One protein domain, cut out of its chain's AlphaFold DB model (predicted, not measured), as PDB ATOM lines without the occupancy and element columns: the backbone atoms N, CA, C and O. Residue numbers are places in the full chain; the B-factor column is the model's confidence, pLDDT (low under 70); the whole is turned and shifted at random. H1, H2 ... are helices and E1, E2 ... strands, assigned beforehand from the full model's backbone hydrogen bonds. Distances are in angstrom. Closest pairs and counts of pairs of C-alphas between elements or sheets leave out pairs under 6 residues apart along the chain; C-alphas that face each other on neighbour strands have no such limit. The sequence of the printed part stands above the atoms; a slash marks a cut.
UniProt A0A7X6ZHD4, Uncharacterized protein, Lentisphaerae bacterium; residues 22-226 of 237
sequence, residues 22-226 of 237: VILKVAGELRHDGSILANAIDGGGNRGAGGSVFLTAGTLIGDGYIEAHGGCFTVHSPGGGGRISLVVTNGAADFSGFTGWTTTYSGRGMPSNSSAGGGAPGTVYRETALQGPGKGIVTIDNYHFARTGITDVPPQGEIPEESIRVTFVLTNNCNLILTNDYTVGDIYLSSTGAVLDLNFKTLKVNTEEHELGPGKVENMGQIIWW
ATOM      1  N   VAL A  22     -13.321  -8.815  32.247       97.75
ATOM      2  CA  VAL A  22     -12.089  -8.030  32.121       97.75
ATOM      3  C   VAL A  22     -11.209  -8.680  31.064       97.75
ATOM      4  O   VAL A  22     -10.835  -9.842  31.200       97.75
ATOM      5  N   ILE A  23     -10.862  -7.932  30.016       97.50
ATOM      6  CA  ILE A  23      -9.946  -8.385  28.965       97.50
ATOM      7  C   ILE A  23      -8.759  -7.427  28.935       97.50
ATOM      8  O   ILE A  23      -8.926  -6.240  28.654       97.50
ATOM      9  N   LEU A  24      -7.568  -7.940  29.225       96.75
ATOM     10  CA  LEU A  24      -6.340  -7.160  29.306       96.75
ATOM     11  C   LEU A  24      -5.252  -7.795  28.439       96.75
ATOM     12  O   LEU A  24      -4.934  -8.973  28.582       96.75
ATOM     13  N   LYS A  25      -4.657  -6.994  27.551       97.75
ATOM     14  CA  LYS A  25      -3.541  -7.408  26.698       97.75
ATOM     15  C   LYS A  25      -2.376  -6.440  26.867       97.75
ATOM     16  O   LYS A  25      -2.459  -5.291  26.444       97.75
ATOM     17  N   VAL A  26      -1.290  -6.924  27.455       98.12
ATOM     18  CA  VAL A  26      -0.058  -6.173  27.705       98.12
ATOM     19  C   VAL A  26       1.071  -6.846  26.934       98.12
ATOM     20  O   VAL A  26       1.332  -8.026  27.116       98.12
ATOM     21  N   ALA A  27       1.736  -6.126  26.031       96.50
ATOM     22  CA  ALA A  27       2.815  -6.723  25.237       96.50
ATOM     23  C   ALA A  27       4.083  -7.000  26.069       96.50
ATOM     24  O   ALA A  27       4.821  -7.932  25.775       96.50
ATOM     25  N   GLY A  28       4.337  -6.176  27.090       96.75
ATOM     26  CA  GLY A  28       5.500  -6.277  27.970       96.75
ATOM     27  C   GLY A  28       5.172  -6.879  29.334       96.75
ATOM     28  O   GLY A  28       4.261  -7.692  29.481       96.75
ATOM     29  N   GLU A  29       5.927  -6.464  30.344       98.25
ATOM     30  CA  GLU A  29       5.667  -6.834  31.732       98.25
ATOM     31  C   GLU A  29       4.407  -6.138  32.263       98.25
ATOM     32  O   GLU A  29       4.229  -4.929  32.103       98.25
ATOM     33  N   LEU A  30       3.544  -6.913  32.914       98.50
ATOM     34  CA  LEU A  30       2.469  -6.412  33.754       98.50
ATOM     35  C   LEU A  30       2.830  -6.675  35.216       98.50
ATOM     36  O   LEU A  30       2.883  -7.827  35.647       98.50
ATOM     37  N   ARG A  31       3.017  -5.599  35.979       98.44
ATOM     38  CA  ARG A  31       3.055  -5.644  37.440       98.44
ATOM     39  C   ARG A  31       1.654  -5.409  37.995       98.44
ATOM     40  O   ARG A  31       1.080  -4.344  37.771       98.44
ATOM     41  N   HIS A  32       1.108  -6.399  38.695       98.38
ATOM     42  CA  HIS A  32      -0.222  -6.352  39.297       98.38
ATOM     43  C   HIS A  32      -0.140  -6.503  40.817       98.38
ATOM     44  O   HIS A  32      -0.045  -7.614  41.329       98.38
ATOM     45  N   ASP A  33      -0.236  -5.375  41.521       98.31
ATOM     46  CA  ASP A  33      -0.247  -5.297  42.995       98.31
ATOM     47  C   ASP A  33      -1.637  -4.877  43.537       98.31
ATOM     48  O   ASP A  33      -1.800  -4.514  44.698       98.31
ATOM     49  N   GLY A  34      -2.651  -4.835  42.662       97.81
ATOM     50  CA  GLY A  34      -4.004  -4.363  42.975       97.81
ATOM     51  C   GLY A  34      -5.050  -5.476  42.937       97.81
ATOM     52  O   GLY A  34      -4.767  -6.636  43.225       97.81
ATOM     53  N   SER A  35      -6.275  -5.138  42.532       97.81
ATOM     54  CA  SER A  35      -7.360  -6.103  42.337       97.81
ATOM     55  C   SER A  35      -7.921  -6.056  40.911       97.81
ATOM     56  O   SER A  35      -8.189  -4.991  40.359       97.81
ATOM     57  N   ILE A  36      -8.091  -7.232  40.307       98.31
ATOM     58  CA  ILE A  36      -8.866  -7.440  39.081       98.31
ATOM     59  C   ILE A  36     -10.047  -8.325  39.465       98.31
ATOM     60  O   ILE A  36      -9.863  -9.497  39.789       98.31
ATOM     61  N   LEU A  37     -11.251  -7.753  39.455       97.56
ATOM     62  CA  LEU A  37     -12.449  -8.398  39.988       97.56
ATOM     63  C   LEU A  37     -13.507  -8.568  38.897       97.56
ATOM     64  O   LEU A  37     -13.964  -7.597  38.296       97.56
ATOM     65  N   ALA A  38     -13.933  -9.809  38.692       97.50
ATOM     66  CA  ALA A  38     -15.087 -10.206  37.894       97.50
ATOM     67  C   ALA A  38     -16.098 -10.972  38.770       97.50
ATOM     68  O   ALA A  38     -16.709 -11.948  38.335       97.50
ATOM     69  N   ASN A  39     -16.240 -10.560  40.030       96.12
ATOM     70  CA  ASN A  39     -17.110 -11.204  41.011       96.12
ATOM     71  C   ASN A  39     -18.580 -10.820  40.786       96.12
ATOM     72  O   ASN A  39     -18.878  -9.703  40.360       96.12
ATOM     73  N   ALA A  40     -19.497 -11.735  41.091       94.19
ATOM     74  CA  ALA A  40     -20.920 -11.427  41.202       94.19
ATOM     75  C   ALA A  40     -21.269 -10.813  42.568       94.19
ATOM     76  O   ALA A  40     -20.464 -10.826  43.496       94.19
ATOM     77  N   ILE A  41     -22.484 -10.270  42.679       91.50
ATOM     78  CA  ILE A  41     -22.933  -9.528  43.865       91.50
ATOM     79  C   ILE A  41     -23.574 -10.456  44.911       91.50
ATOM     80  O   ILE A  41     -24.439 -11.287  44.610       91.50
ATOM     81  N   ASP A  42     -23.181 -10.263  46.168       89.50
ATOM     82  CA  ASP A  42     -23.728 -10.941  47.347       89.50
ATOM     83  C   ASP A  42     -25.140 -10.451  47.727       89.50
ATOM     84  O   ASP A  42     -25.525  -9.330  47.403       89.50
ATOM     85  N   GLY A  43     -25.934 -11.260  48.443       85.19
ATOM     86  CA  GLY A  43     -27.225 -10.813  49.002       85.19
ATOM     87  C   GLY A  43     -28.257 -11.916  49.282       85.19
ATOM     88  O   GLY A  43     -27.914 -13.065  49.521       85.19
ATOM     89  N   GLY A  44     -29.551 -11.570  49.276       78.75
ATOM     90  CA  GLY A  44     -30.643 -12.447  49.740       78.75
ATOM     91  C   GLY A  44     -31.052 -13.608  48.824       78.75
ATOM     92  O   GLY A  44     -30.939 -14.774  49.197       78.75
ATOM     93  N   GLY A  45     -31.572 -13.288  47.637       79.81
ATOM     94  CA  GLY A  45     -32.072 -14.243  46.640       79.81
ATOM     95  C   GLY A  45     -31.014 -15.114  45.943       79.81
ATOM     96  O   GLY A  45     -29.872 -15.193  46.388       79.81
ATOM     97  N   ASN A  46     -31.393 -15.748  44.829       86.38
ATOM     98  CA  ASN A  46     -30.466 -16.506  43.979       86.38
ATOM     99  C   ASN A  46     -29.351 -15.593  43.474       86.38
ATOM    100  O   ASN A  46     -29.635 -14.486  43.020       86.38
ATOM    101  N   ARG A  47     -28.102 -16.045  43.565       89.56
ATOM    102  CA  ARG A  47     -26.932 -15.220  43.258       89.56
ATOM    103  C   ARG A  47     -26.391 -15.477  41.861       89.56
ATOM    104  O   ARG A  47     -26.491 -16.587  41.342       89.56
ATOM    105  N   GLY A  48     -25.825 -14.431  41.263       91.56
ATOM    106  CA  GLY A  48     -25.209 -14.503  39.943       91.56
ATOM    107  C   GLY A  48     -23.883 -15.260  39.955       91.56
ATOM    108  O   GLY A  48     -23.197 -15.322  40.978       91.56
ATOM    109  N   ALA A  49     -23.517 -15.832  38.813       92.94
ATOM    110  CA  ALA A  49     -22.236 -16.502  38.625       92.94
ATOM    111  C   ALA A  49     -21.092 -15.496  38.451       92.94
ATOM    112  O   ALA A  49     -21.295 -14.394  37.935       92.94
ATOM    113  N   GLY A  50     -19.881 -15.905  38.830       95.62
ATOM    114  CA  GLY A  50     -18.663 -15.169  38.515       95.62
ATOM    115  C   GLY A  50     -18.500 -14.976  37.008       95.62
ATOM    116  O   GLY A  50     -18.975 -15.770  36.193       95.62
ATOM    117  N   GLY A  51     -17.851 -13.880  36.641       96.75
ATOM    118  CA  GLY A  51     -17.647 -13.480  35.260       96.75
ATOM    119  C   GLY A  51     -16.381 -14.067  34.646       96.75
ATOM    120  O   GLY A  51     -16.012 -15.214  34.913       96.75
ATOM    121  N   SER A  52     -15.716 -13.279  33.804       97.38
ATOM    122  CA  SER A  52     -14.502 -13.714  33.112       97.38
ATOM    123  C   SER A  52     -13.345 -12.735  33.284       97.38
ATOM    124  O   SER A  52     -13.527 -11.526  33.179       97.38
ATOM    125  N   VAL A  53     -12.134 -13.256  33.466       98.44
ATOM    126  CA  VAL A  53     -10.894 -12.484  33.317       98.44
ATOM    127  C   VAL A  53     -10.044 -13.150  32.248       98.44
ATOM    128  O   VAL A  53      -9.701 -14.323  32.370       98.44
ATOM    129  N   PHE A  54      -9.681 -12.408  31.210       97.81
ATOM    130  CA  PHE A  54      -8.744 -12.853  30.190       97.81
ATOM    131  C   PHE A  54      -7.565 -11.887  30.121       97.81
ATOM    132  O   PHE A  54      -7.681 -10.773  29.610       97.81
ATOM    133  N   LEU A  55      -6.429 -12.320  30.660       98.12
ATOM    134  CA  LEU A  55      -5.210 -11.535  30.771       98.12
ATOM    135  C   LEU A  55      -4.106 -12.196  29.952       98.12
ATOM    136  O   LEU A  55      -3.708 -13.330  30.209       98.12
ATOM    137  N   THR A  56      -3.588 -11.466  28.972       98.12
ATOM    138  CA  THR A  56      -2.368 -11.821  28.244       98.12
ATOM    139  C   THR A  56      -1.295 -10.784  28.540       98.12
ATOM    140  O   THR A  56      -1.533  -9.592  28.349       98.12
ATOM    141  N   ALA A  57      -0.122 -11.230  28.981       98.38
ATOM    142  CA  ALA A  57       1.032 -10.379  29.248       98.38
ATOM    143  C   ALA A  57       2.303 -10.953  28.595       98.38
ATOM    144  O   ALA A  57       2.372 -12.142  28.281       98.38
ATOM    145  N   GLY A  58       3.337 -10.135  28.403       98.31
ATOM    146  CA  GLY A  58       4.692 -10.633  28.146       98.31
ATOM    147  C   GLY A  58       5.190 -11.434  29.349       98.31
ATOM    148  O   GLY A  58       5.493 -12.620  29.231       98.31
ATOM    149  N   THR A  59       5.162 -10.796  30.519       98.38
ATOM    150  CA  THR A  59       5.455 -11.381  31.837       98.38
ATOM    151  C   THR A  59       4.415 -10.867  32.836       98.38
ATOM    152  O   THR A  59       3.968  -9.727  32.702       98.38
ATOM    153  N   LEU A  60       4.031 -11.669  33.830       98.56
ATOM    154  CA  LEU A  60       3.148 -11.258  34.926       98.56
ATOM    155  C   LEU A  60       3.913 -11.336  36.252       98.56
ATOM    156  O   LEU A  60       4.422 -12.401  36.597       98.56
ATOM    157  N   ILE A  61       3.974 -10.225  36.985       98.56
ATOM    158  CA  ILE A  61       4.595 -10.150  38.314       98.56
ATOM    159  C   ILE A  61       3.696  -9.416  39.314       98.56
ATOM    160  O   ILE A  61       2.761  -8.721  38.915       98.56
ATOM    161  N   GLY A  62       4.011  -9.530  40.604       98.50
ATOM    162  CA  GLY A  62       3.321  -8.826  41.692       98.50
ATOM    163  C   GLY A  62       2.581  -9.769  42.638       98.50
ATOM    164  O   GLY A  62       2.709 -10.990  42.549       98.50
ATOM    165  N   ASP A  63       1.815  -9.199  43.559       98.31
ATOM    166  CA  ASP A  63       1.142  -9.915  44.651       98.31
ATOM    167  C   ASP A  63      -0.367  -9.625  44.754       98.31
ATOM    168  O   ASP A  63      -1.024 -10.047  45.708       98.31
ATOM    169  N   GLY A  64      -0.935  -8.958  43.747       98.25
ATOM    170  CA  GLY A  64      -2.347  -8.592  43.699       98.25
ATOM    171  C   GLY A  64      -3.320  -9.769  43.542       98.25
ATOM    172  O   GLY A  64      -2.953 -10.930  43.372       98.25
ATOM    173  N   TYR A  65      -4.613  -9.456  43.546       97.56
ATOM    174  CA  TYR A  65      -5.701 -10.435  43.474       97.56
ATOM    175  C   TYR A  65      -6.358 -10.427  42.094       97.56
ATOM    176  O   TYR A  65      -6.599  -9.361  41.519       97.56
ATOM    177  N   ILE A  66      -6.667 -11.613  41.568       98.50
ATOM    178  CA  ILE A  66      -7.451 -11.807  40.345       98.50
ATOM    179  C   ILE A  66      -8.590 -12.775  40.664       98.50
ATOM    180  O   ILE A  66      -8.353 -13.942  40.987       98.50
ATOM    181  N   GLU A  67      -9.827 -12.299  40.575       97.56
ATOM    182  CA  GLU A  67     -10.993 -13.024  41.077       97.56
ATOM    183  C   GLU A  67     -12.143 -13.045  40.071       97.56
ATOM    184  O   GLU A  67     -12.400 -12.068  39.365       97.56
ATOM    185  N   ALA A  68     -12.860 -14.167  40.030       97.06
ATOM    186  CA  ALA A  68     -14.145 -14.288  39.353       97.06
ATOM    187  C   ALA A  68     -15.072 -15.190  40.178       97.06
ATOM    188  O   ALA A  68     -15.356 -16.328  39.808       97.06
ATOM    189  N   HIS A  69     -15.476 -14.729  41.359       94.75
ATOM    190  CA  HIS A  69     -16.307 -15.491  42.291       94.75
ATOM    191  C   HIS A  69     -17.795 -15.370  41.978       94.75
ATOM    192  O   HIS A  69     -18.269 -14.329  41.517       94.75
ATOM    193  N   GLY A  70     -18.545 -16.428  42.277       93.38
ATOM    194  CA  GLY A  70     -20.001 -16.360  42.362       93.38
ATOM    195  C   GLY A  70     -20.465 -15.609  43.610       93.38
ATOM    196  O   GLY A  70     -19.768 -15.584  44.622       93.38
ATOM    197  N   GLY A  71     -21.660 -15.019  43.554       91.81
ATOM    198  CA  GLY A  71     -22.198 -14.238  44.669       91.81
ATOM    199  C   GLY A  71     -22.641 -15.128  45.834       91.81
ATOM    200  O   GLY A  71     -23.248 -16.185  45.630       91.81
ATOM    201  N   CYS A  72     -22.360 -14.701  47.059       89.44
ATOM    202  CA  CYS A  72     -22.768 -15.341  48.307       89.44
ATOM    203  C   CYS A  72     -24.217 -15.003  48.673       89.44
ATOM    204  O   CYS A  72     -24.695 -13.899  48.429       89.44
ATOM    205  N   PHE A  73     -24.934 -15.954  49.270       85.56
ATOM    206  CA  PHE A  73     -26.378 -15.872  49.498       85.56
ATOM    207  C   PHE A  73     -26.721 -15.843  50.989       85.56
ATOM    208  O   PHE A  73     -25.998 -16.410  51.801       85.56
ATOM    209  N   THR A  74     -27.854 -15.248  51.365       83.75
ATOM    210  CA  THR A  74     -28.386 -15.339  52.740       83.75
ATOM    211  C   THR A  74     -29.683 -16.149  52.829       83.75
ATOM    212  O   THR A  74     -30.009 -16.627  53.912       83.75
ATOM    213  N   VAL A  75     -30.416 -16.336  51.718       78.31
ATOM    214  CA  VAL A  75     -31.728 -17.018  51.719       78.31
ATOM    215  C   VAL A  75     -31.789 -18.217  50.774       78.31
ATOM    216  O   VAL A  75     -32.234 -19.281  51.190       78.31
ATOM    217  N   HIS A  76     -31.392 -18.060  49.507       82.31
ATOM    218  CA  HIS A  76     -31.619 -19.098  48.490       82.31
ATOM    219  C   HIS A  76     -30.359 -19.873  48.105       82.31
ATOM    220  O   HIS A  76     -29.995 -20.826  48.789       82.31
ATOM    221  N   SER A  77     -29.733 -19.525  46.981       84.94
ATOM    222  CA  SER A  77     -28.664 -20.329  46.391       84.94
ATOM    223  C   SER A  77     -27.489 -19.468  45.927       84.94
ATOM    224  O   SER A  77     -27.699 -18.328  45.493       84.94
ATOM    225  N   PRO A  78     -26.260 -20.009  46.006       88.06
ATOM    226  CA  PRO A  78     -25.048 -19.306  45.613       88.06
ATOM    227  C   PRO A  78     -24.905 -19.216  44.095       88.06
ATOM    228  O   PRO A  78     -25.479 -20.007  43.348       88.06
ATOM    229  N   GLY A  79     -24.046 -18.301  43.658       90.12
ATOM    230  CA  GLY A  79     -23.542 -18.270  42.295       90.12
ATOM    231  C   GLY A  79     -22.416 -19.279  42.090       90.12
ATOM    232  O   GLY A  79     -21.620 -19.520  43.000       90.12
ATOM    233  N   GLY A  80     -22.310 -19.840  40.886       91.00
ATOM    234  CA  GLY A  80     -21.126 -20.600  40.473       91.00
ATOM    235  C   GLY A  80     -19.908 -19.695  40.268       91.00
ATOM    236  O   GLY A  80     -20.055 -18.495  40.028       91.00
ATOM    237  N   GLY A  81     -18.706 -20.257  40.363       93.38
ATOM    238  CA  GLY A  81     -17.481 -19.538  40.025       93.38
ATOM    239  C   GLY A  81     -17.368 -19.219  38.528       93.38
ATOM    240  O   GLY A  81     -18.021 -19.832  37.687       93.38
ATOM    241  N   GLY A  82     -16.538 -18.230  38.210       94.88
ATOM    242  CA  GLY A  82     -16.284 -17.733  36.860       94.88
ATOM    243  C   GLY A  82     -15.089 -18.390  36.168       94.88
ATOM    244  O   GLY A  82     -14.646 -19.476  36.526       94.88
ATOM    245  N   ARG A  83     -14.539 -17.737  35.144       95.44
ATOM    246  CA  ARG A  83     -13.393 -18.261  34.379       95.44
ATOM    247  C   ARG A  83     -12.268 -17.246  34.322       95.44
ATOM    248  O   ARG A  83     -12.481 -16.113  33.904       95.44
ATOM    249  N   ILE A  84     -11.062 -17.661  34.675       98.00
ATOM    250  CA  ILE A  84      -9.860 -16.836  34.544       98.00
ATOM    251  C   ILE A  84      -8.917 -17.511  33.550       98.00
ATOM    252  O   ILE A  84      -8.707 -18.714  33.619       98.00
ATOM    253  N   SER A  85      -8.342 -16.746  32.628       97.62
ATOM    254  CA  SER A  85      -7.294 -17.185  31.709       97.62
ATOM    255  C   SER A  85      -6.120 -16.224  31.803       97.62
ATOM    256  O   SER A  85      -6.277 -15.032  31.528       97.62
ATOM    257  N   LEU A  86      -4.968 -16.741  32.229       98.25
ATOM    258  CA  LEU A  86      -3.707 -16.018  32.323       98.25
ATOM    259  C   LEU A  86      -2.720 -16.620  31.322       98.25
ATOM    260  O   LEU A  86      -2.416 -17.812  31.382       98.25
ATOM    261  N   VAL A  87      -2.202 -15.793  30.419       97.88
ATOM    262  CA  VAL A  87      -1.238 -16.212  29.396       97.88
ATOM    263  C   VAL A  87      -0.013 -15.309  29.467       97.88
ATOM    264  O   VAL A  87      -0.131 -14.096  29.280       97.88
ATOM    265  N   VAL A  88       1.161 -15.893  29.720       98.12
ATOM    266  CA  VAL A  88       2.454 -15.198  29.625       98.12
ATOM    267  C   VAL A  88       3.174 -15.617  28.347       98.12
ATOM    268  O   VAL A  88       3.279 -16.801  28.032       98.12
ATOM    269  N   THR A  89       3.626 -14.633  27.575       97.56
ATOM    270  CA  THR A  89       4.031 -14.830  26.171       97.56
ATOM    271  C   THR A  89       5.533 -14.714  25.928       97.56
ATOM    272  O   THR A  89       6.011 -15.163  24.886       97.56
ATOM    273  N   ASN A  90       6.305 -14.171  26.873       97.12
ATOM    274  CA  ASN A  90       7.762 -14.155  26.769       97.12
ATOM    275  C   ASN A  90       8.328 -15.571  26.946       97.12
ATOM    276  O   ASN A  90       7.894 -16.322  27.815       97.12
ATOM    277  N   GLY A  91       9.341 -15.922  26.146       94.38
ATOM    278  CA  GLY A  91       9.829 -17.301  26.012       94.38
ATOM    279  C   GLY A  91      10.312 -17.977  27.301       94.38
ATOM    280  O   GLY A  91      10.234 -19.193  27.390       94.38
ATOM    281  N   ALA A  92      10.784 -17.216  28.292       92.00
ATOM    282  CA  ALA A  92      11.208 -17.735  29.597       92.00
ATOM    283  C   ALA A  92      10.269 -17.328  30.747       92.00
ATOM    284  O   ALA A  92      10.584 -17.586  31.905       92.00
ATOM    285  N   ALA A  93       9.155 -16.651  30.453       96.50
ATOM    286  CA  ALA A  93       8.226 -16.221  31.487       96.50
ATOM    287  C   ALA A  93       7.393 -17.400  31.997       96.50
ATOM    288  O   ALA A  93       6.864 -18.203  31.226       96.50
ATOM    289  N   ASP A  94       7.236 -17.437  33.311       96.81
ATOM    290  CA  ASP A  94       6.322 -18.307  34.030       96.81
ATOM    291  C   ASP A  94       5.505 -17.476  35.036       96.81
ATOM    292  O   ASP A  94       5.454 -16.246  34.958       96.81
ATOM    293  N   PHE A  95       4.829 -18.148  35.968       97.31
ATOM    294  CA  PHE A  95       4.027 -17.498  37.006       97.31
ATOM    295  C   PHE A  95       4.766 -17.349  38.346       97.31
ATOM    296  O   PHE A  95       4.147 -16.942  39.321       97.31
ATOM    297  N   SER A  96       6.066 -17.659  38.428       97.06
ATOM    298  CA  SER A  96       6.826 -17.609  39.690       97.06
ATOM    299  C   SER A  96       6.983 -16.189  40.246       97.06
ATOM    300  O   SER A  96       7.034 -16.002  41.459       97.06
ATOM    301  N   GLY A  97       7.011 -15.181  39.367       96.81
ATOM    302  CA  GLY A  97       7.060 -13.766  39.744       96.81
ATOM    303  C   GLY A  97       5.715 -13.178  40.186       96.81
ATOM    304  O   GLY A  97       5.687 -12.049  40.679       96.81
ATOM    305  N   PHE A  98       4.613 -13.918  40.018       98.31
ATOM    306  CA  PHE A  98       3.285 -13.531  40.484       98.31
ATOM    307  C   PHE A  98       2.875 -14.395  41.678       98.31
ATOM    308  O   PHE A  98       2.441 -15.536  41.530       98.31
ATOM    309  N   THR A  99       3.004 -13.836  42.877       97.38
ATOM    310  CA  THR A  99       2.719 -14.518  44.151       97.38
ATOM    311  C   THR A  99       1.324 -14.214  44.690       97.38
ATOM    312  O   THR A  99       0.976 -14.636  45.793       97.38
ATOM    313  N   GLY A 100       0.541 -13.449  43.932       95.94
ATOM    314  CA  GLY A 100      -0.829 -13.093  44.256       95.94
ATOM    315  C   GLY A 100      -1.818 -14.247  44.106       95.94
ATOM    316  O   GLY A 100      -1.485 -15.359  43.686       95.94
ATOM    317  N   TRP A 101      -3.082 -13.976  44.426       94.56
ATOM    318  CA  TRP A 101      -4.138 -14.990  44.393       94.56
ATOM    319  C   TRP A 101      -4.903 -14.954  43.074       94.56
ATOM    320  O   TRP A 101      -5.293 -13.895  42.588       94.56
ATOM    321  N   THR A 102      -5.170 -16.132  42.509       97.25
ATOM    322  CA  THR A 102      -6.057 -16.301  41.350       97.25
ATOM    323  C   THR A 102      -7.151 -17.288  41.709       97.25
ATOM    324  O   THR A 102      -6.862 -18.473  41.862       97.25
ATOM    325  N   THR A 103      -8.384 -16.819  41.890       95.50
ATOM    326  CA  THR A 103      -9.438 -17.651  42.491       95.50
ATOM    327  C   THR A 103     -10.797 -17.470  41.817       95.50
ATOM    328  O   THR A 103     -11.204 -16.374  41.434       95.50
ATOM    329  N   THR A 104     -11.527 -18.575  41.676       94.56
ATOM    330  CA  THR A 104     -12.829 -18.649  40.994       94.56
ATOM    331  C   THR A 104     -13.833 -19.408  41.850       94.56
ATOM    332  O   THR A 104     -14.437 -20.377  41.407       94.56
ATOM    333  N   TYR A 105     -13.982 -19.042  43.118       91.00
ATOM    334  CA  TYR A 105     -14.857 -19.782  44.024       91.00
ATOM    335  C   TYR A 105     -16.335 -19.572  43.704       91.00
ATOM    336  O   TYR A 105     -16.734 -18.555  43.138       91.00
ATOM    337  N   SER A 106     -17.164 -20.527  44.102       89.56
ATOM    338  CA  SER A 106     -18.593 -20.272  44.202       89.56
ATOM    339  C   SER A 106     -18.914 -19.369  45.389       89.56
ATOM    340  O   SER A 106     -18.128 -19.226  46.335       89.56
ATOM    341  N   GLY A 107     -20.112 -18.795  45.347       87.25
ATOM    342  CA  GLY A 107     -20.694 -18.137  46.505       87.25
ATOM    343  C   GLY A 107     -21.030 -19.118  47.626       87.25
ATOM    344  O   GLY A 107     -21.111 -20.332  47.421       87.25
ATOM    345  N   ARG A 108     -21.265 -18.587  48.829       83.81
ATOM    346  CA  ARG A 108     -21.550 -19.363  50.050       83.81
ATOM    347  C   ARG A 108     -22.698 -18.768  50.848       83.81
ATOM    348  O   ARG A 108     -23.062 -17.614  50.640       83.81
ATOM    349  N   GLY A 109     -23.244 -19.554  51.773       81.38
ATOM    350  CA  GLY A 109     -24.275 -19.080  52.693       81.38
ATOM    351  C   GLY A 109     -23.706 -18.130  53.746       81.38
ATOM    352  O   GLY A 109     -22.664 -18.408  54.345       81.38
ATOM    353  N   MET A 110     -24.396 -17.016  53.980       78.06
ATOM    354  CA  MET A 110     -24.068 -16.015  54.992       78.06
ATOM    355  C   MET A 110     -24.934 -16.150  56.266       78.06
ATOM    356  O   MET A 110     -26.100 -16.529  56.158       78.06
ATOM    357  N   PRO A 111     -24.421 -15.758  57.455       65.44
ATOM    358  CA  PRO A 111     -23.026 -15.400  57.719       65.44
ATOM    359  C   PRO A 111     -22.128 -16.623  57.510       65.44
ATOM    360  O   PRO A 111     -22.537 -17.739  57.815       65.44
ATOM    361  N   SER A 112     -20.946 -16.397  56.929       57.56
ATOM    362  CA  SER A 112     -20.068 -17.423  56.355       57.56
ATOM    363  C   SER A 112     -19.795 -18.574  57.325       57.56
ATOM    364  O   SER A 112     -18.853 -18.523  58.115       57.56
ATOM    365  N   ASN A 113     -20.596 -19.633  57.254       54.94
ATOM    366  CA  ASN A 113     -20.229 -20.916  57.819       54.94
ATOM    367  C   ASN A 113     -19.713 -21.779  56.663       54.94
ATOM    368  O   ASN A 113     -20.295 -21.829  55.581       54.94
ATOM    369  N   SER A 114     -18.567 -22.424  56.867       54.31
ATOM    370  CA  SER A 114     -17.904 -23.293  55.884       54.31
ATOM    371  C   SER A 114     -18.730 -24.534  55.504       54.31
ATOM    372  O   SER A 114     -18.304 -25.321  54.661       54.31
ATOM    373  N   SER A 115     -19.900 -24.707  56.128       51.88
ATOM    374  CA  SER A 115     -20.842 -25.813  55.955       51.88
ATOM    375  C   SER A 115     -22.027 -25.475  55.048       51.88
ATOM    376  O   SER A 115     -22.732 -26.388  54.622       51.88
ATOM    377  N   ALA A 116     -22.276 -24.198  54.749       55.53
ATOM    378  CA  ALA A 116     -23.340 -23.801  53.842       55.53
ATOM    379  C   ALA A 116     -22.905 -24.153  52.420       55.53
ATOM    380  O   ALA A 116     -21.896 -23.637  51.937       55.53
ATOM    381  N   GLY A 117     -23.648 -25.058  51.780       58.19
ATOM    382  CA  GLY A 117     -23.327 -25.563  50.451       58.19
ATOM    383  C   GLY A 117     -23.000 -24.434  49.474       58.19
ATOM    384  O   GLY A 117     -23.786 -23.504  49.297       58.19
ATOM    385  N   GLY A 118     -21.813 -24.512  48.874       70.56
ATOM    386  CA  GLY A 118     -21.388 -23.658  47.775       70.56
ATOM    387  C   GLY A 118     -21.787 -24.249  46.424       70.56
ATOM    388  O   GLY A 118     -21.984 -25.460  46.283       70.56
ATOM    389  N   GLY A 119     -21.900 -23.387  45.417       78.88
ATOM    390  CA  GLY A 119     -22.002 -23.804  44.019       78.88
ATOM    391  C   GLY A 119     -20.694 -24.430  43.522       78.88
ATOM    392  O   GLY A 119     -19.743 -24.619  44.284       78.88
ATOM    393  N   ALA A 120     -20.622 -24.751  42.234       88.94
ATOM    394  CA  ALA A 120     -19.387 -25.251  41.638       88.94
ATOM    395  C   ALA A 120     -18.311 -24.155  41.595       88.94
ATOM    396  O   ALA A 120     -18.651 -23.012  41.257       88.94
ATOM    397  N   PRO A 121     -17.037 -24.461  41.904       92.31
ATOM    398  CA  PRO A 121     -15.963 -23.547  41.567       92.31
ATOM    399  C   PRO A 121     -15.894 -23.375  40.047       92.31
ATOM    400  O   PRO A 121     -16.353 -24.203  39.263       92.31
ATOM    401  N   GLY A 122     -15.315 -22.263  39.643       93.50
ATOM    402  CA  GLY A 122     -14.962 -21.973  38.273       93.50
ATOM    403  C   GLY A 122     -13.602 -22.550  37.893       93.50
ATOM    404  O   GLY A 122     -13.050 -23.398  38.600       93.50
ATOM    405  N   THR A 123     -13.037 -22.059  36.792       94.69
ATOM    406  CA  THR A 123     -11.766 -22.566  36.258       94.69
ATOM    407  C   THR A 123     -10.708 -21.477  36.117       94.69
ATOM    408  O   THR A 123     -11.006 -20.333  35.763       94.69
ATOM    409  N   VAL A 124      -9.449 -21.852  36.348       96.88
ATOM    410  CA  VAL A 124      -8.278 -21.003  36.103       96.88
ATOM    411  C   VAL A 124      -7.393 -21.668  35.058       96.88
ATOM    412  O   VAL A 124      -6.832 -22.728  35.304       96.88
ATOM    413  N   TYR A 125      -7.252 -21.040  33.896       97.06
ATOM    414  CA  TYR A 125      -6.300 -21.425  32.864       97.06
ATOM    415  C   TYR A 125      -4.994 -20.647  33.014       97.06
ATOM    416  O   TYR A 125      -5.015 -19.421  33.143       97.06
ATOM    417  N   ARG A 126      -3.862 -21.350  32.972       97.75
ATOM    418  CA  ARG A 126      -2.515 -20.771  32.979       97.75
ATOM    419  C   ARG A 126      -1.692 -21.351  31.838       97.75
ATOM    420  O   ARG A 126      -1.500 -22.562  31.772       97.75
ATOM    421  N   GLU A 127      -1.188 -20.483  30.969       97.31
ATOM    422  CA  GLU A 127      -0.325 -20.854  29.845       97.31
ATOM    423  C   GLU A 127       0.959 -20.029  29.849       97.31
ATOM    424  O   GLU A 127       0.938 -18.808  30.019       97.31
ATOM    425  N   THR A 128       2.068 -20.723  29.633       97.62
ATOM    426  CA  THR A 128       3.389 -20.152  29.380       97.62
ATOM    427  C   THR A 128       3.777 -20.365  27.923       97.62
ATOM    428  O   THR A 128       3.350 -21.332  27.285       97.62
ATOM    429  N   ALA A 129       4.660 -19.516  27.402       95.69
ATOM    430  CA  ALA A 129       5.180 -19.666  26.045       95.69
ATOM    431  C   ALA A 129       5.872 -21.026  25.805       95.69
ATOM    432  O   ALA A 129       5.771 -21.572  24.707       95.69
ATOM    433  N   LEU A 130       6.529 -21.598  26.827       94.81
ATOM    434  CA  LEU A 130       7.241 -22.883  26.732       94.81
ATOM    435  C   LEU A 130       6.316 -24.085  26.522       94.81
ATOM    436  O   LEU A 130       6.708 -25.047  25.864       94.81
ATOM    437  N   GLN A 131       5.094 -24.040  27.053       94.50
ATOM    438  CA  GLN A 131       4.103 -25.100  26.828       94.50
ATOM    439  C   GLN A 131       3.632 -25.115  25.369       94.50
ATOM    440  O   GLN A 131       3.311 -26.169  24.820       94.50
ATOM    441  N   GLY A 132       3.642 -23.948  24.725       90.50
ATOM    442  CA  GLY A 132       3.104 -23.721  23.396       90.50
ATOM    443  C   GLY A 132       1.592 -23.444  23.405       90.50
ATOM    444  O   GLY A 132       0.904 -23.728  24.388       90.50
ATOM    445  N   PRO A 133       1.050 -22.909  22.295       89.88
ATOM    446  CA  PRO A 133      -0.323 -22.415  22.257       89.88
ATOM    447  C   PRO A 133      -1.373 -23.488  22.573       89.88
ATOM    448  O   PRO A 133      -1.426 -24.539  21.918       89.88
ATOM    449  N   GLY A 134      -2.247 -23.197  23.541       90.81
ATOM    450  CA  GLY A 134      -3.370 -24.056  23.925       90.81
ATOM    451  C   GLY A 134      -2.972 -25.326  24.683       90.81
ATOM    452  O   GLY A 134      -3.734 -26.286  24.673       90.81
ATOM    453  N   LYS A 135      -1.777 -25.360  25.284       93.69
ATOM    454  CA  LYS A 135      -1.238 -26.495  26.063       93.69
ATOM    455  C   LYS A 135      -1.037 -26.160  27.545       93.69
ATOM    456  O   LYS A 135      -0.250 -26.798  28.239       93.69
ATOM    457  N   GLY A 136      -1.695 -25.107  28.019       95.56
ATOM    458  CA  GLY A 136      -1.642 -24.700  29.412       95.56
ATOM    459  C   GLY A 136      -2.387 -25.659  30.340       95.56
ATOM    460  O   GLY A 136      -2.876 -26.720  29.946       95.56
ATOM    461  N   ILE A 137      -2.495 -25.240  31.594       96.81
ATOM    462  CA  ILE A 137      -3.124 -26.002  32.670       96.81
ATOM    463  C   ILE A 137      -4.453 -25.345  33.024       96.81
ATOM    464  O   ILE A 137      -4.492 -24.144  33.287       96.81
ATOM    465  N   VAL A 138      -5.531 -26.128  33.057       96.06
ATOM    466  CA  VAL A 138      -6.813 -25.743  33.657       96.06
ATOM    467  C   VAL A 138      -6.872 -26.301  35.070       96.06
ATOM    468  O   VAL A 138      -6.944 -27.510  35.270       96.06
ATOM    469  N   THR A 139      -6.880 -25.417  36.057       96.62
ATOM    470  CA  THR A 139      -7.070 -25.769  37.461       96.62
ATOM    471  C   THR A 139      -8.522 -25.561  37.873       96.62
ATOM    472  O   THR A 139      -9.118 -24.518  37.592       96.62
ATOM    473  N   ILE A 140      -9.072 -26.554  38.570       95.19
ATOM    474  CA  ILE A 140     -10.361 -26.482  39.255       95.19
ATOM    475  C   ILE A 140     -10.073 -26.636  40.737       95.19
ATOM    476  O   ILE A 140      -9.628 -27.690  41.193       95.19
ATOM    477  N   ASP A 141     -10.304 -25.557  41.472       92.06
ATOM    478  CA  ASP A 141      -9.967 -25.458  42.883       92.06
ATOM    479  C   ASP A 141     -11.177 -24.969  43.679       92.06
ATOM    480  O   ASP A 141     -11.640 -23.838  43.513       92.06
ATOM    481  N   ASN A 142     -11.686 -25.832  44.559       86.25
ATOM    482  CA  ASN A 142     -12.768 -25.480  45.479       86.25
ATOM    483  C   ASN A 142     -12.266 -25.070  46.875       86.25
ATOM    484  O   ASN A 142     -13.062 -24.952  47.806       86.25
ATOM    485  N   TYR A 143     -10.952 -24.898  47.045       81.81
ATOM    486  CA  TYR A 143     -10.285 -24.633  48.317       81.81
ATOM    487  C   TYR A 143     -10.788 -25.592  49.420       81.81
ATOM    488  O   TYR A 143     -11.207 -26.721  49.154       81.81
ATOM    489  N   HIS A 144     -10.803 -25.165  50.679       69.56
ATOM    490  CA  HIS A 144     -11.343 -25.953  51.791       69.56
ATOM    491  C   HIS A 144     -12.878 -25.888  51.932       69.56
ATOM    492  O   HIS A 144     -13.399 -26.165  53.013       69.56
ATOM    493  N   PHE A 145     -13.630 -25.518  50.885       73.12
ATOM    494  CA  PHE A 145     -15.094 -25.441  50.978       73.12
ATOM    495  C   PHE A 145     -15.757 -26.810  50.894       73.12
ATOM    496  O   PHE A 145     -15.157 -27.796  50.465       73.12
ATOM    497  N   ALA A 146     -17.009 -26.884  51.348       69.31
ATOM    498  CA  ALA A 146     -17.803 -28.095  51.230       69.31
ATOM    499  C   ALA A 146     -17.986 -28.478  49.751       69.31
ATOM    500  O   ALA A 146     -18.278 -27.637  48.897       69.31
ATOM    501  N   ARG A 147     -17.836 -29.772  49.447       71.38
ATOM    502  CA  ARG A 147     -18.003 -30.327  48.097       71.38
ATOM    503  C   ARG A 147     -19.485 -30.514  47.755       71.38
ATOM    504  O   ARG A 147     -19.981 -31.637  47.719       71.38
ATOM    505  N   THR A 148     -20.198 -29.415  47.544       73.50
ATOM    506  CA  THR A 148     -21.629 -29.426  47.190       73.50
ATOM    507  C   THR A 148     -21.898 -29.032  45.740       73.50
ATOM    508  O   THR A 148     -22.933 -29.405  45.197       73.50
ATOM    509  N   GLY A 149     -20.975 -28.310  45.104       81.56
ATOM    510  CA  GLY A 149     -21.066 -27.915  43.702       81.56
ATOM    511  C   GLY A 149     -20.301 -28.840  42.761       81.56
ATOM    512  O   GLY A 149     -19.315 -29.460  43.160       81.56
ATOM    513  N   ILE A 150     -20.746 -28.899  41.504       89.00
ATOM    514  CA  ILE A 150     -20.195 -29.770  40.464       89.00
ATOM    515  C   ILE A 150     -19.804 -28.936  39.243       89.00
ATOM    516  O   ILE A 150     -20.615 -28.174  38.724       89.00
ATOM    517  N   THR A 151     -18.557 -29.075  38.799       92.06
ATOM    518  CA  THR A 151     -18.052 -28.429  37.583       92.06
ATOM    519  C   THR A 151     -18.310 -29.337  36.389       92.06
ATOM    520  O   THR A 151     -17.737 -30.421  36.304       92.06
ATOM    521  N   ASP A 152     -19.153 -28.895  35.463       92.38
ATOM    522  CA  ASP A 152     -19.502 -29.664  34.268       92.38
ATOM    523  C   ASP A 152     -18.399 -29.599  33.208       92.38
ATOM    524  O   ASP A 152     -17.953 -28.515  32.817       92.38
ATOM    525  N   VAL A 153     -18.000 -30.764  32.691       90.69
ATOM    526  CA  VAL A 153     -17.087 -30.888  31.551       90.69
ATOM    527  C   VAL A 153     -17.613 -31.939  30.554       90.69
ATOM    528  O   VAL A 153     -18.003 -33.025  30.964       90.69
ATOM    529  N   PRO A 154     -17.636 -31.671  29.237       88.38
ATOM    530  CA  PRO A 154     -17.467 -30.353  28.635       88.38
ATOM    531  C   PRO A 154     -18.519 -29.353  29.145       88.38
ATOM    532  O   PRO A 154     -19.616 -29.765  29.541       88.38
ATOM    533  N   PRO A 155     -18.215 -28.041  29.117       78.75
ATOM    534  CA  PRO A 155     -19.243 -27.029  29.314       78.75
ATOM    535  C   PRO A 155     -20.319 -27.168  28.227       78.75
ATOM    536  O   PRO A 155     -20.031 -27.595  27.108       78.75
ATOM    537  N   GLN A 156     -21.561 -26.786  28.532       73.75
ATOM    538  CA  GLN A 156     -22.611 -26.765  27.512       73.75
ATOM    539  C   GLN A 156     -22.249 -25.780  26.389       73.75
ATOM    540  O   GLN A 156     -21.980 -24.607  26.651       73.75
ATOM    541  N   GLY A 157     -22.270 -26.256  25.141       72.75
ATOM    542  CA  GLY A 157     -21.943 -25.466  23.955       72.75
ATOM    543  C   GLY A 157     -20.771 -26.042  23.163       72.75
ATOM    544  O   GLY A 157     -20.583 -27.256  23.111       72.75
ATOM    545  N   GLU A 158     -20.017 -25.161  22.505       72.25
ATOM    546  CA  GLU A 158     -18.857 -25.540  21.698       72.25
ATOM    547  C   GLU A 158     -17.714 -26.044  22.587       72.25
ATOM    548  O   GLU A 158     -17.310 -25.386  23.550       72.25
ATOM    549  N   ILE A 159     -17.191 -27.222  22.245       75.94
ATOM    550  CA  ILE A 159     -16.013 -27.796  22.885       75.94
ATOM    551  C   ILE A 159     -14.777 -27.205  22.202       75.94
ATOM    552  O   ILE A 159     -14.610 -27.431  21.003       75.94
ATOM    553  N   PRO A 160     -13.900 -26.488  22.926       74.94
ATOM    554  CA  PRO A 160     -12.689 -25.943  22.327       74.94
ATOM    555  C   PRO A 160     -11.791 -27.070  21.809       74.94
ATOM    556  O   PRO A 160     -11.491 -28.002  22.557       74.94
ATOM    557  N   GLU A 161     -11.296 -26.964  20.573       81.44
ATOM    558  CA  GLU A 161     -10.323 -27.917  20.019       81.44
ATOM    559  C   GLU A 161      -9.050 -28.004  20.869       81.44
ATOM    560  O   GLU A 161      -8.318 -28.986  20.820       81.44
ATOM    561  N   GLU A 162      -8.742 -26.975  21.657       83.50
ATOM    562  CA  GLU A 162      -7.619 -26.975  22.585       83.50
ATOM    563  C   GLU A 162      -7.801 -27.947  23.757       83.50
ATOM    564  O   GLU A 162      -6.800 -28.314  24.367       83.50
ATOM    565  N   SER A 163      -9.018 -28.427  24.058       85.25
ATOM    566  CA  SER A 163      -9.239 -29.348  25.186       85.25
ATOM    567  C   SER A 163      -8.348 -30.584  25.096       85.25
ATOM    568  O   SER A 163      -7.761 -30.992  26.093       85.25
ATOM    569  N   ILE A 164      -8.150 -31.092  23.878       91.44
ATOM    570  CA  ILE A 164      -7.319 -32.252  23.535       91.44
ATOM    571  C   ILE A 164      -5.828 -32.091  23.885       91.44
ATOM    572  O   ILE A 164      -5.064 -33.048  23.788       91.44
ATOM    573  N   ARG A 165      -5.397 -30.876  24.237       93.50
ATOM    574  CA  ARG A 165      -4.005 -30.496  24.517       93.50
ATOM    575  C   ARG A 165      -3.786 -29.969  25.933       93.50
ATOM    576  O   ARG A 165      -2.642 -29.884  26.364       93.50
ATOM    577  N   VAL A 166      -4.854 -29.595  26.626       94.75
ATOM    578  CA  VAL A 166      -4.794 -28.976  27.951       94.75
ATOM    579  C   VAL A 166      -4.712 -30.031  29.044       94.75
ATOM    580  O   VAL A 166      -5.421 -31.038  29.002       94.75
ATOM    581  N   THR A 167      -3.911 -29.746  30.066       96.94
ATOM    582  CA  THR A 167      -3.872 -30.528  31.304       96.94
ATOM    583  C   THR A 167      -4.927 -30.026  32.284       96.94
ATOM    584  O   THR A 167      -4.945 -28.843  32.625       96.94
ATOM    585  N   PHE A 168      -5.782 -30.915  32.782       97.12
ATOM    586  CA  PHE A 168      -6.713 -30.617  33.869       97.12
ATOM    587  C   PHE A 168      -6.089 -30.972  35.219       97.12
ATOM    588  O   PHE A 168      -5.564 -32.063  35.406       97.12
ATOM    589  N   VAL A 169      -6.176 -30.062  36.184       97.81
ATOM    590  CA  VAL A 169      -5.707 -30.276  37.557       97.81
ATOM    591  C   VAL A 169      -6.856 -29.996  38.512       97.81
ATOM    592  O   VAL A 169      -7.304 -28.858  38.653       97.81
ATOM    593  N   LEU A 170      -7.339 -31.043  39.169       96.94
ATOM    594  CA  LEU A 170      -8.401 -30.973  40.162       96.94
ATOM    595  C   LEU A 170      -7.762 -30.964  41.545       96.94
ATOM    596  O   LEU A 170      -6.971 -31.848  41.876       96.94
ATOM    597  N   THR A 171      -8.090 -29.970  42.363       94.38
ATOM    598  CA  THR A 171      -7.485 -29.820  43.686       94.38
ATOM    599  C   THR A 171      -8.468 -29.329  44.740       94.38
ATOM    600  O   THR A 171      -9.534 -28.776  44.459       94.38
ATOM    601  N   ASN A 172      -8.083 -29.574  45.987       90.25
ATOM    602  CA  ASN A 172      -8.905 -29.456  47.176       90.25
ATOM    603  C   ASN A 172     -10.281 -30.138  47.004       90.25
ATOM    604  O   ASN A 172     -10.397 -31.141  46.305       90.25
ATOM    605  N   ASN A 173     -11.335 -29.648  47.657       88.25
ATOM    606  CA  ASN A 173     -12.644 -30.314  47.706       88.25
ATOM    607  C   ASN A 173     -13.494 -30.110  46.433       88.25
ATOM    608  O   ASN A 173     -14.688 -29.807  46.528       88.25
ATOM    609  N   CYS A 174     -12.899 -30.189  45.240       90.56
ATOM    610  CA  CYS A 174     -13.614 -29.992  43.981       90.56
ATOM    611  C   CYS A 174     -14.288 -31.277  43.480       90.56
ATOM    612  O   CYS A 174     -13.834 -32.391  43.737       90.56
ATOM    613  N   ASN A 175     -15.363 -31.104  42.712       92.69
ATOM    614  CA  ASN A 175     -16.015 -32.179  41.973       92.69
ATOM    615  C   ASN A 175     -16.173 -31.752  40.512       92.69
ATOM    616  O   ASN A 175     -16.761 -30.701  40.248       92.69
ATOM    617  N   LEU A 176     -15.634 -32.542  39.589       95.00
ATOM    618  CA  LEU A 176     -15.837 -32.398  38.150       95.00
ATOM    619  C   LEU A 176     -16.657 -33.581  37.656       95.00
ATOM    620  O   LEU A 176     -16.294 -34.718  37.939       95.00
ATOM    621  N   ILE A 177     -17.708 -33.318  36.882       95.88
ATOM    622  CA  ILE A 177     -18.536 -34.360  36.270       95.88
ATOM    623  C   ILE A 177     -18.411 -34.341  34.757       95.88
ATOM    624  O   ILE A 177     -18.365 -33.276  34.133       95.88
ATOM    625  N   LEU A 178     -18.427 -35.530  34.161       96.25
ATOM    626  CA  LEU A 178     -18.589 -35.662  32.725       96.25
ATOM    627  C   LEU A 178     -20.062 -35.560  32.327       96.25
ATOM    628  O   LEU A 178     -20.904 -36.372  32.714       96.25
ATOM    629  N   THR A 179     -20.387 -34.567  31.508       94.94
ATOM    630  CA  THR A 179     -21.731 -34.427  30.925       94.94
ATOM    631  C   THR A 179     -21.855 -35.191  29.608       94.94
ATOM    632  O   THR A 179     -22.935 -35.667  29.258       94.94
ATOM    633  N   ASN A 180     -20.734 -35.375  28.909       94.19
ATOM    634  CA  ASN A 180     -20.583 -36.123  27.664       94.19
ATOM    635  C   ASN A 180     -19.203 -36.791  27.625       94.19
ATOM    636  O   ASN A 180     -18.344 -36.492  28.453       94.19
ATOM    637  N   ASP A 181     -18.984 -37.665  26.641       94.44
ATOM    638  CA  ASP A 181     -17.634 -38.140  26.337       94.44
ATOM    639  C   ASP A 181     -16.724 -36.949  26.019       94.44
ATOM    640  O   ASP A 181     -17.117 -36.016  25.312       94.44
ATOM    641  N   TYR A 182     -15.502 -36.977  26.548       95.06
ATOM    642  CA  TYR A 182     -14.602 -35.833  26.491       95.06
ATOM    643  C   TYR A 182     -13.157 -36.256  26.282       95.06
ATOM    644  O   TYR A 182     -12.758 -37.349  26.677       95.06
ATOM    645  N   THR A 183     -12.369 -35.394  25.639       94.75
ATOM    646  CA  THR A 183     -10.930 -35.613  25.450       94.75
ATOM    647  C   THR A 183     -10.148 -34.457  26.051       94.75
ATOM    648  O   THR A 183     -10.420 -33.292  25.737       94.75
ATOM    649  N   VAL A 184      -9.171 -34.802  26.886       95.94
ATOM    650  CA  VAL A 184      -8.224 -33.877  27.513       95.94
ATOM    651  C   VAL A 184      -6.799 -34.205  27.083       95.94
ATOM    652  O   VAL A 184      -6.515 -35.343  26.710       95.94
ATOM    653  N   GLY A 185      -5.899 -33.223  27.137       96.00
ATOM    654  CA  GLY A 185      -4.467 -33.463  26.957       96.00
ATOM    655  C   GLY A 185      -3.914 -34.363  28.054       96.00
ATOM    656  O   GLY A 185      -3.275 -35.369  27.769       96.00
ATOM    657  N   ASP A 186      -4.219 -34.011  29.300       97.56
ATOM    658  CA  ASP A 186      -3.782 -34.741  30.484       97.56
ATOM    659  C   ASP A 186      -4.719 -34.449  31.678       97.56
ATOM    660  O   ASP A 186      -5.507 -33.497  31.617       97.56
ATOM    661  N   ILE A 187      -4.664 -35.233  32.758       98.06
ATOM    662  CA  ILE A 187      -5.480 -35.022  33.960       98.06
ATOM    663  C   ILE A 187      -4.809 -35.496  35.261       98.06
ATOM    664  O   ILE A 187      -4.310 -36.611  35.357       98.06
ATOM    665  N   TYR A 188      -4.899 -34.670  36.310       98.50
ATOM    666  CA  TYR A 188      -4.429 -34.978  37.666       98.50
ATOM    667  C   TYR A 188      -5.489 -34.641  38.724       98.50
ATOM    668  O   TYR A 188      -6.140 -33.596  38.674       98.50
ATOM    669  N   LEU A 189      -5.617 -35.509  39.728       98.00
ATOM    670  CA  LEU A 189      -6.434 -35.361  40.934       98.00
ATOM    671  C   LEU A 189      -5.519 -35.076  42.134       98.00
ATOM    672  O   LEU A 189      -5.242 -35.947  42.958       98.00
ATOM    673  N   SER A 190      -5.013 -33.849  42.221       96.94
ATOM    674  CA  SER A 190      -3.879 -33.453  43.068       96.94
ATOM    675  C   SER A 190      -4.165 -33.352  44.571       96.94
ATOM    676  O   SER A 190      -3.275 -32.992  45.337       96.94
ATOM    677  N   SER A 191      -5.377 -33.667  45.030       95.06
ATOM    678  CA  SER A 191      -5.703 -33.704  46.460       95.06
ATOM    679  C   SER A 191      -6.685 -34.828  46.783       95.06
ATOM    680  O   SER A 191      -7.467 -35.229  45.926       95.06
ATOM    681  N   THR A 192      -6.720 -35.279  48.037       94.69
ATOM    682  CA  THR A 192      -7.674 -36.306  48.504       94.69
ATOM    683  C   THR A 192      -9.139 -35.865  48.429       94.69
ATOM    684  O   THR A 192     -10.040 -36.704  48.425       94.69
ATOM    685  N   GLY A 193      -9.395 -34.554  48.371       91.56
ATOM    686  CA  GLY A 193     -10.732 -33.985  48.206       91.56
ATOM    687  C   GLY A 193     -11.219 -33.947  46.755       91.56
ATOM    688  O   GLY A 193     -12.420 -33.765  46.537       91.56
ATOM    689  N   ALA A 194     -10.316 -34.130  45.784       94.75
ATOM    690  CA  ALA A 194     -10.607 -33.982  44.365       94.75
ATOM    691  C   ALA A 194     -11.370 -35.198  43.831       94.75
ATOM    692  O   ALA A 194     -10.974 -36.346  44.055       94.75
ATOM    693  N   VAL A 195     -12.455 -34.933  43.102       95.75
ATOM    694  CA  VAL A 195     -13.302 -35.963  42.493       95.75
ATOM    695  C   VAL A 195     -13.455 -35.742  40.999       95.75
ATOM    696  O   VAL A 195     -13.839 -34.653  40.571       95.75
ATOM    697  N   LEU A 196     -13.212 -36.810  40.243       97.50
ATOM    698  CA  LEU A 196     -13.659 -36.977  38.866       97.50
ATOM    699  C   LEU A 196     -14.855 -37.933  38.852       97.50
ATOM    700  O   LEU A 196     -14.700 -39.126  39.095       97.50
ATOM    701  N   ASP A 197     -16.038 -37.422  38.557       97.38
ATOM    702  CA  ASP A 197     -17.248 -38.208  38.346       97.38
ATOM    703  C   ASP A 197     -17.395 -38.535  36.852       97.38
ATOM    704  O   ASP A 197     -17.606 -37.649  36.017       97.38
ATOM    705  N   LEU A 198     -17.269 -39.818  36.503       98.06
ATOM    706  CA  LEU A 198     -17.341 -40.259  35.112       98.06
ATOM    707  C   LEU A 198     -18.768 -40.292  34.565       98.06
ATOM    708  O   LEU A 198     -18.926 -40.243  33.350       98.06
ATOM    709  N   ASN A 199     -19.796 -40.382  35.415       97.44
ATOM    710  CA  ASN A 199     -21.208 -40.287  35.032       97.44
ATOM    711  C   ASN A 199     -21.606 -41.087  33.762       97.44
ATOM    712  O   ASN A 199     -22.289 -40.599  32.857       97.44
ATOM    713  N   PHE A 200     -21.163 -42.343  33.686       98.00
ATOM    714  CA  PHE A 200     -21.358 -43.271  32.565       98.00
ATOM    715  C   PHE A 200     -20.738 -42.809  31.234       98.00
ATOM    716  O   PHE A 200     -21.159 -43.263  30.168       98.00
ATOM    717  N   LYS A 201     -19.752 -41.907  31.276       97.88
ATOM    718  CA  LYS A 201     -19.042 -41.353  30.114       97.88
ATOM    719  C   LYS A 201     -17.624 -41.894  29.991       97.88
ATOM    720  O   LYS A 201     -17.082 -42.547  30.888       97.88
ATOM    721  N   THR A 202     -17.031 -41.599  28.841       97.62
ATOM    722  CA  THR A 202     -15.639 -41.891  28.516       97.62
ATOM    723  C   THR A 202     -14.795 -40.620  28.578       97.62
ATOM    724  O   THR A 202     -15.047 -39.670  27.833       97.62
ATOM    725  N   LEU A 203     -13.745 -40.630  29.401       97.56
ATOM    726  CA  LEU A 203     -12.668 -39.644  29.338       97.56
ATOM    727  C   LEU A 203     -11.514 -40.210  28.516       97.56
ATOM    728  O   LEU A 203     -10.902 -41.199  28.910       97.56
ATOM    729  N   LYS A 204     -11.189 -39.582  27.390       97.31
ATOM    730  CA  LYS A 204      -9.954 -39.865  26.657       97.31
ATOM    731  C   LYS A 204      -8.853 -38.932  27.143       97.31
ATOM    732  O   LYS A 204      -9.068 -37.722  27.212       97.31
ATOM    733  N   VAL A 205      -7.691 -39.488  27.451       97.50
ATOM    734  CA  VAL A 205      -6.536 -38.727  27.925       97.50
ATOM    735  C   VAL A 205      -5.404 -38.878  26.922       97.50
ATOM    736  O   VAL A 205      -4.943 -39.985  26.658       97.50
ATOM    737  N   ASN A 206      -4.965 -37.763  26.345       95.75
ATOM    738  CA  ASN A 206      -3.977 -37.724  25.269       95.75
ATOM    739  C   ASN A 206      -2.521 -37.738  25.759       95.75
ATOM    740  O   ASN A 206      -1.636 -37.129  25.155       95.75
ATOM    741  N   THR A 207      -2.278 -38.499  26.817       94.94
ATOM    742  CA  THR A 207      -0.951 -38.848  27.309       94.94
ATOM    743  C   THR A 207      -0.908 -40.332  27.668       94.94
ATOM    744  O   THR A 207      -1.942 -41.006  27.721       94.94
ATOM    745  N   GLU A 208       0.299 -40.848  27.873       95.19
ATOM    746  CA  GLU A 208       0.502 -42.196  28.402       95.19
ATOM    747  C   GLU A 208      -0.061 -42.308  29.817       95.19
ATOM    748  O   GLU A 208      -0.027 -41.350  30.585       95.19
ATOM    749  N   GLU A 209      -0.573 -43.490  30.156       96.25
ATOM    750  CA  GLU A 209      -1.146 -43.747  31.473       96.25
ATOM    751  C   GLU A 209      -0.140 -43.480  32.599       96.25
ATOM    752  O   GLU A 209       1.003 -43.941  32.567       96.25
ATOM    753  N   HIS A 210      -0.598 -42.756  33.617       96.38
ATOM    754  CA  HIS A 210       0.136 -42.486  34.845       96.38
ATOM    755  C   HIS A 210      -0.814 -42.486  36.050       96.38
ATOM    756  O   HIS A 210      -2.039 -42.516  35.911       96.38
ATOM    757  N   GLU A 211      -0.252 -42.434  37.261       97.00
ATOM    758  CA  GLU A 211      -1.059 -42.265  38.469       97.00
ATOM    759  C   GLU A 211      -1.799 -40.923  38.440       97.00
ATOM    760  O   GLU A 211      -1.183 -39.864  38.302       97.00
ATOM    761  N   LEU A 212      -3.120 -40.958  38.625       97.31
ATOM    762  CA  LEU A 212      -3.952 -39.752  38.663       97.31
ATOM    763  C   LEU A 212      -3.647 -38.857  39.874       97.31
ATOM    764  O   LEU A 212      -3.930 -37.664  39.834       97.31
ATOM    765  N   GLY A 213      -3.083 -39.405  40.951       97.31
ATOM    766  CA  GLY A 213      -2.855 -38.704  42.213       97.31
ATOM    767  C   GLY A 213      -3.813 -39.144  43.331       97.31
ATOM    768  O   GLY A 213      -4.519 -40.141  43.187       97.31
ATOM    769  N   PRO A 214      -3.820 -38.435  44.474       97.38
ATOM    770  CA  PRO A 214      -4.501 -38.870  45.699       97.38
ATOM    771  C   PRO A 214      -6.030 -38.711  45.702       97.38
ATOM    772  O   PRO A 214      -6.670 -39.123  46.673       97.38
ATOM    773  N   GLY A 215      -6.617 -38.062  44.695       96.88
ATOM    774  CA  GLY A 215      -8.070 -37.932  44.581       96.88
ATOM    775  C   GLY A 215      -8.760 -39.225  44.147       96.88
ATOM    776  O   GLY A 215      -8.169 -40.303  44.128       96.88
ATOM    777  N   LYS A 216     -10.047 -39.123  43.806       96.88
ATOM    778  CA  LYS A 216     -10.870 -40.290  43.462       96.88
ATOM    779  C   LYS A 216     -11.640 -40.129  42.163       96.88
ATOM    780  O   LYS A 216     -12.112 -39.045  41.827       96.88
ATOM    781  N   VAL A 217     -11.812 -41.258  41.487       97.81
ATOM    782  CA  VAL A 217     -12.723 -41.414  40.357       97.81
ATOM    783  C   VAL A 217     -14.003 -42.067  40.877       97.81
ATOM    784  O   VAL A 217     -13.938 -43.087  41.563       97.81
ATOM    785  N   GLU A 218     -15.156 -41.463  40.606       96.69
ATOM    786  CA  GLU A 218     -16.469 -41.931  41.055       96.69
ATOM    787  C   GLU A 218     -17.382 -42.277  39.869       96.69
ATOM    788  O   GLU A 218     -17.210 -41.782  38.754       96.69
ATOM    789  N   ASN A 219     -18.382 -43.117  40.165       96.69
ATOM    790  CA  ASN A 219     -19.400 -43.630  39.246       96.69
ATOM    791  C   ASN A 219     -18.868 -44.489  38.085       96.69
ATOM    792  O   ASN A 219     -17.669 -44.634  37.856       96.69
ATOM    793  N   MET A 220     -19.794 -45.163  37.396       95.62
ATOM    794  CA  MET A 220     -19.455 -45.993  36.240       95.62
ATOM    795  C   MET A 220     -18.981 -45.118  35.076       95.62
ATOM    796  O   MET A 220     -19.385 -43.967  34.954       95.62
ATOM    797  N   GLY A 221     -18.160 -45.680  34.196       97.06
ATOM    798  CA  GLY A 221     -17.565 -44.996  33.050       97.06
ATOM    799  C   GLY A 221     -16.194 -45.588  32.753       97.06
ATOM    800  O   GLY A 221     -15.844 -46.639  33.293       97.06
ATOM    801  N   GLN A 222     -15.416 -44.927  31.900       97.31
ATOM    802  CA  GLN A 222     -14.054 -45.371  31.604       97.31
ATOM    803  C   GLN A 222     -13.107 -44.208  31.321       97.31
ATOM    804  O   GLN A 222     -13.498 -43.192  30.743       97.31
ATOM    805  N   ILE A 223     -11.841 -44.400  31.687       97.81
ATOM    806  CA  ILE A 223     -10.727 -43.562  31.246       97.81
ATOM    807  C   ILE A 223      -9.963 -44.362  30.193       97.81
ATOM    808  O   ILE A 223      -9.574 -45.501  30.440       97.81
ATOM    809  N   ILE A 224      -9.784 -43.779  29.011       97.50
ATOM    810  CA  ILE A 224      -9.004 -44.358  27.919       97.50
ATOM    811  C   ILE A 224      -7.769 -43.491  27.723       97.50
ATOM    812  O   ILE A 224      -7.858 -42.365  27.233       97.50
ATOM    813  N   TRP A 225      -6.619 -44.035  28.088       97.00
ATOM    814  CA  TRP A 225      -5.328 -43.393  27.885       97.00
ATOM    815  C   TRP A 225      -4.847 -43.560  26.451       97.00
ATOM    816  O   TRP A 225      -5.178 -44.533  25.761       97.00
ATOM    817  N   TRP A 226      -4.039 -42.609  25.996       92.69
ATOM    818  CA  TRP A 226      -3.372 -42.733  24.719       92.69
ATOM    819  C   TRP A 226      -2.389 -43.901  24.771       92.69
ATOM    820  O   TRP A 226      -1.581 -44.037  25.689       92.69
TER     821      TRP A 226
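AT A GLANCE: This is residues 22 to 226 of the 237 residues of an uncharacterized protein of Lentisphaerae bacterium (UniProt A0A7X6ZHD4). With little regular structure, the chain winds in stacked turns as two coils sharing one twisted, mixed sheet, ordered E1 E4 E7 E9 E10 E12 E15. Parallel sheets E2 E5 and E3 E6 E8 complete one coil, E11 E13 E16 E18 and E14 E17 E19 the other. The printed part has 205 residues, under half of them in named elements; the class is mostly strand, strands holding 75 of the 80 residues in named elements, with nineteen named strands and one named helix, H1, between E11 and E12 along the chain. The whole is compact, radius of gyration of the C-alphas 17.0 A, spanning 45 by 44 by 30 A.

HOW THE PARTS SIT: E9, residues 123 to 128, and E10, residues 137 to 141, form an antiparallel hairpin at 150 degrees; N 139 and O 124, 2.8 A apart, are within hydrogen-bond range. H1, residues 161 to 165, and E14, residues 182 to 184, come closest at the C-alphas of Ile 164 and Val 184, 4.4 A apart. In H1, 0 of 1 O i to N i+4 pairs and 1 of 2 O i to N i+3 pairs are within range.

IN THESE COORDINATES: E1, residues 22 to 25, begins at C-alpha 22 (-12.089, -8.030, 32.121). E9 is 16.8 A long. E19, residues 222 to 225, ends at C-alpha 225 (-5.328, -43.393, 27.885).

THE WHOLE: The farthest C-alphas, of Val 75 and Gly 91, are 48.9 A apart. The printed part has no cut. Residues 38 to 51, 68 to 82, 89 to 100 and 104 to 122 are long links. Residues 111 to 117, 144 and 146 have pLDDT under 70.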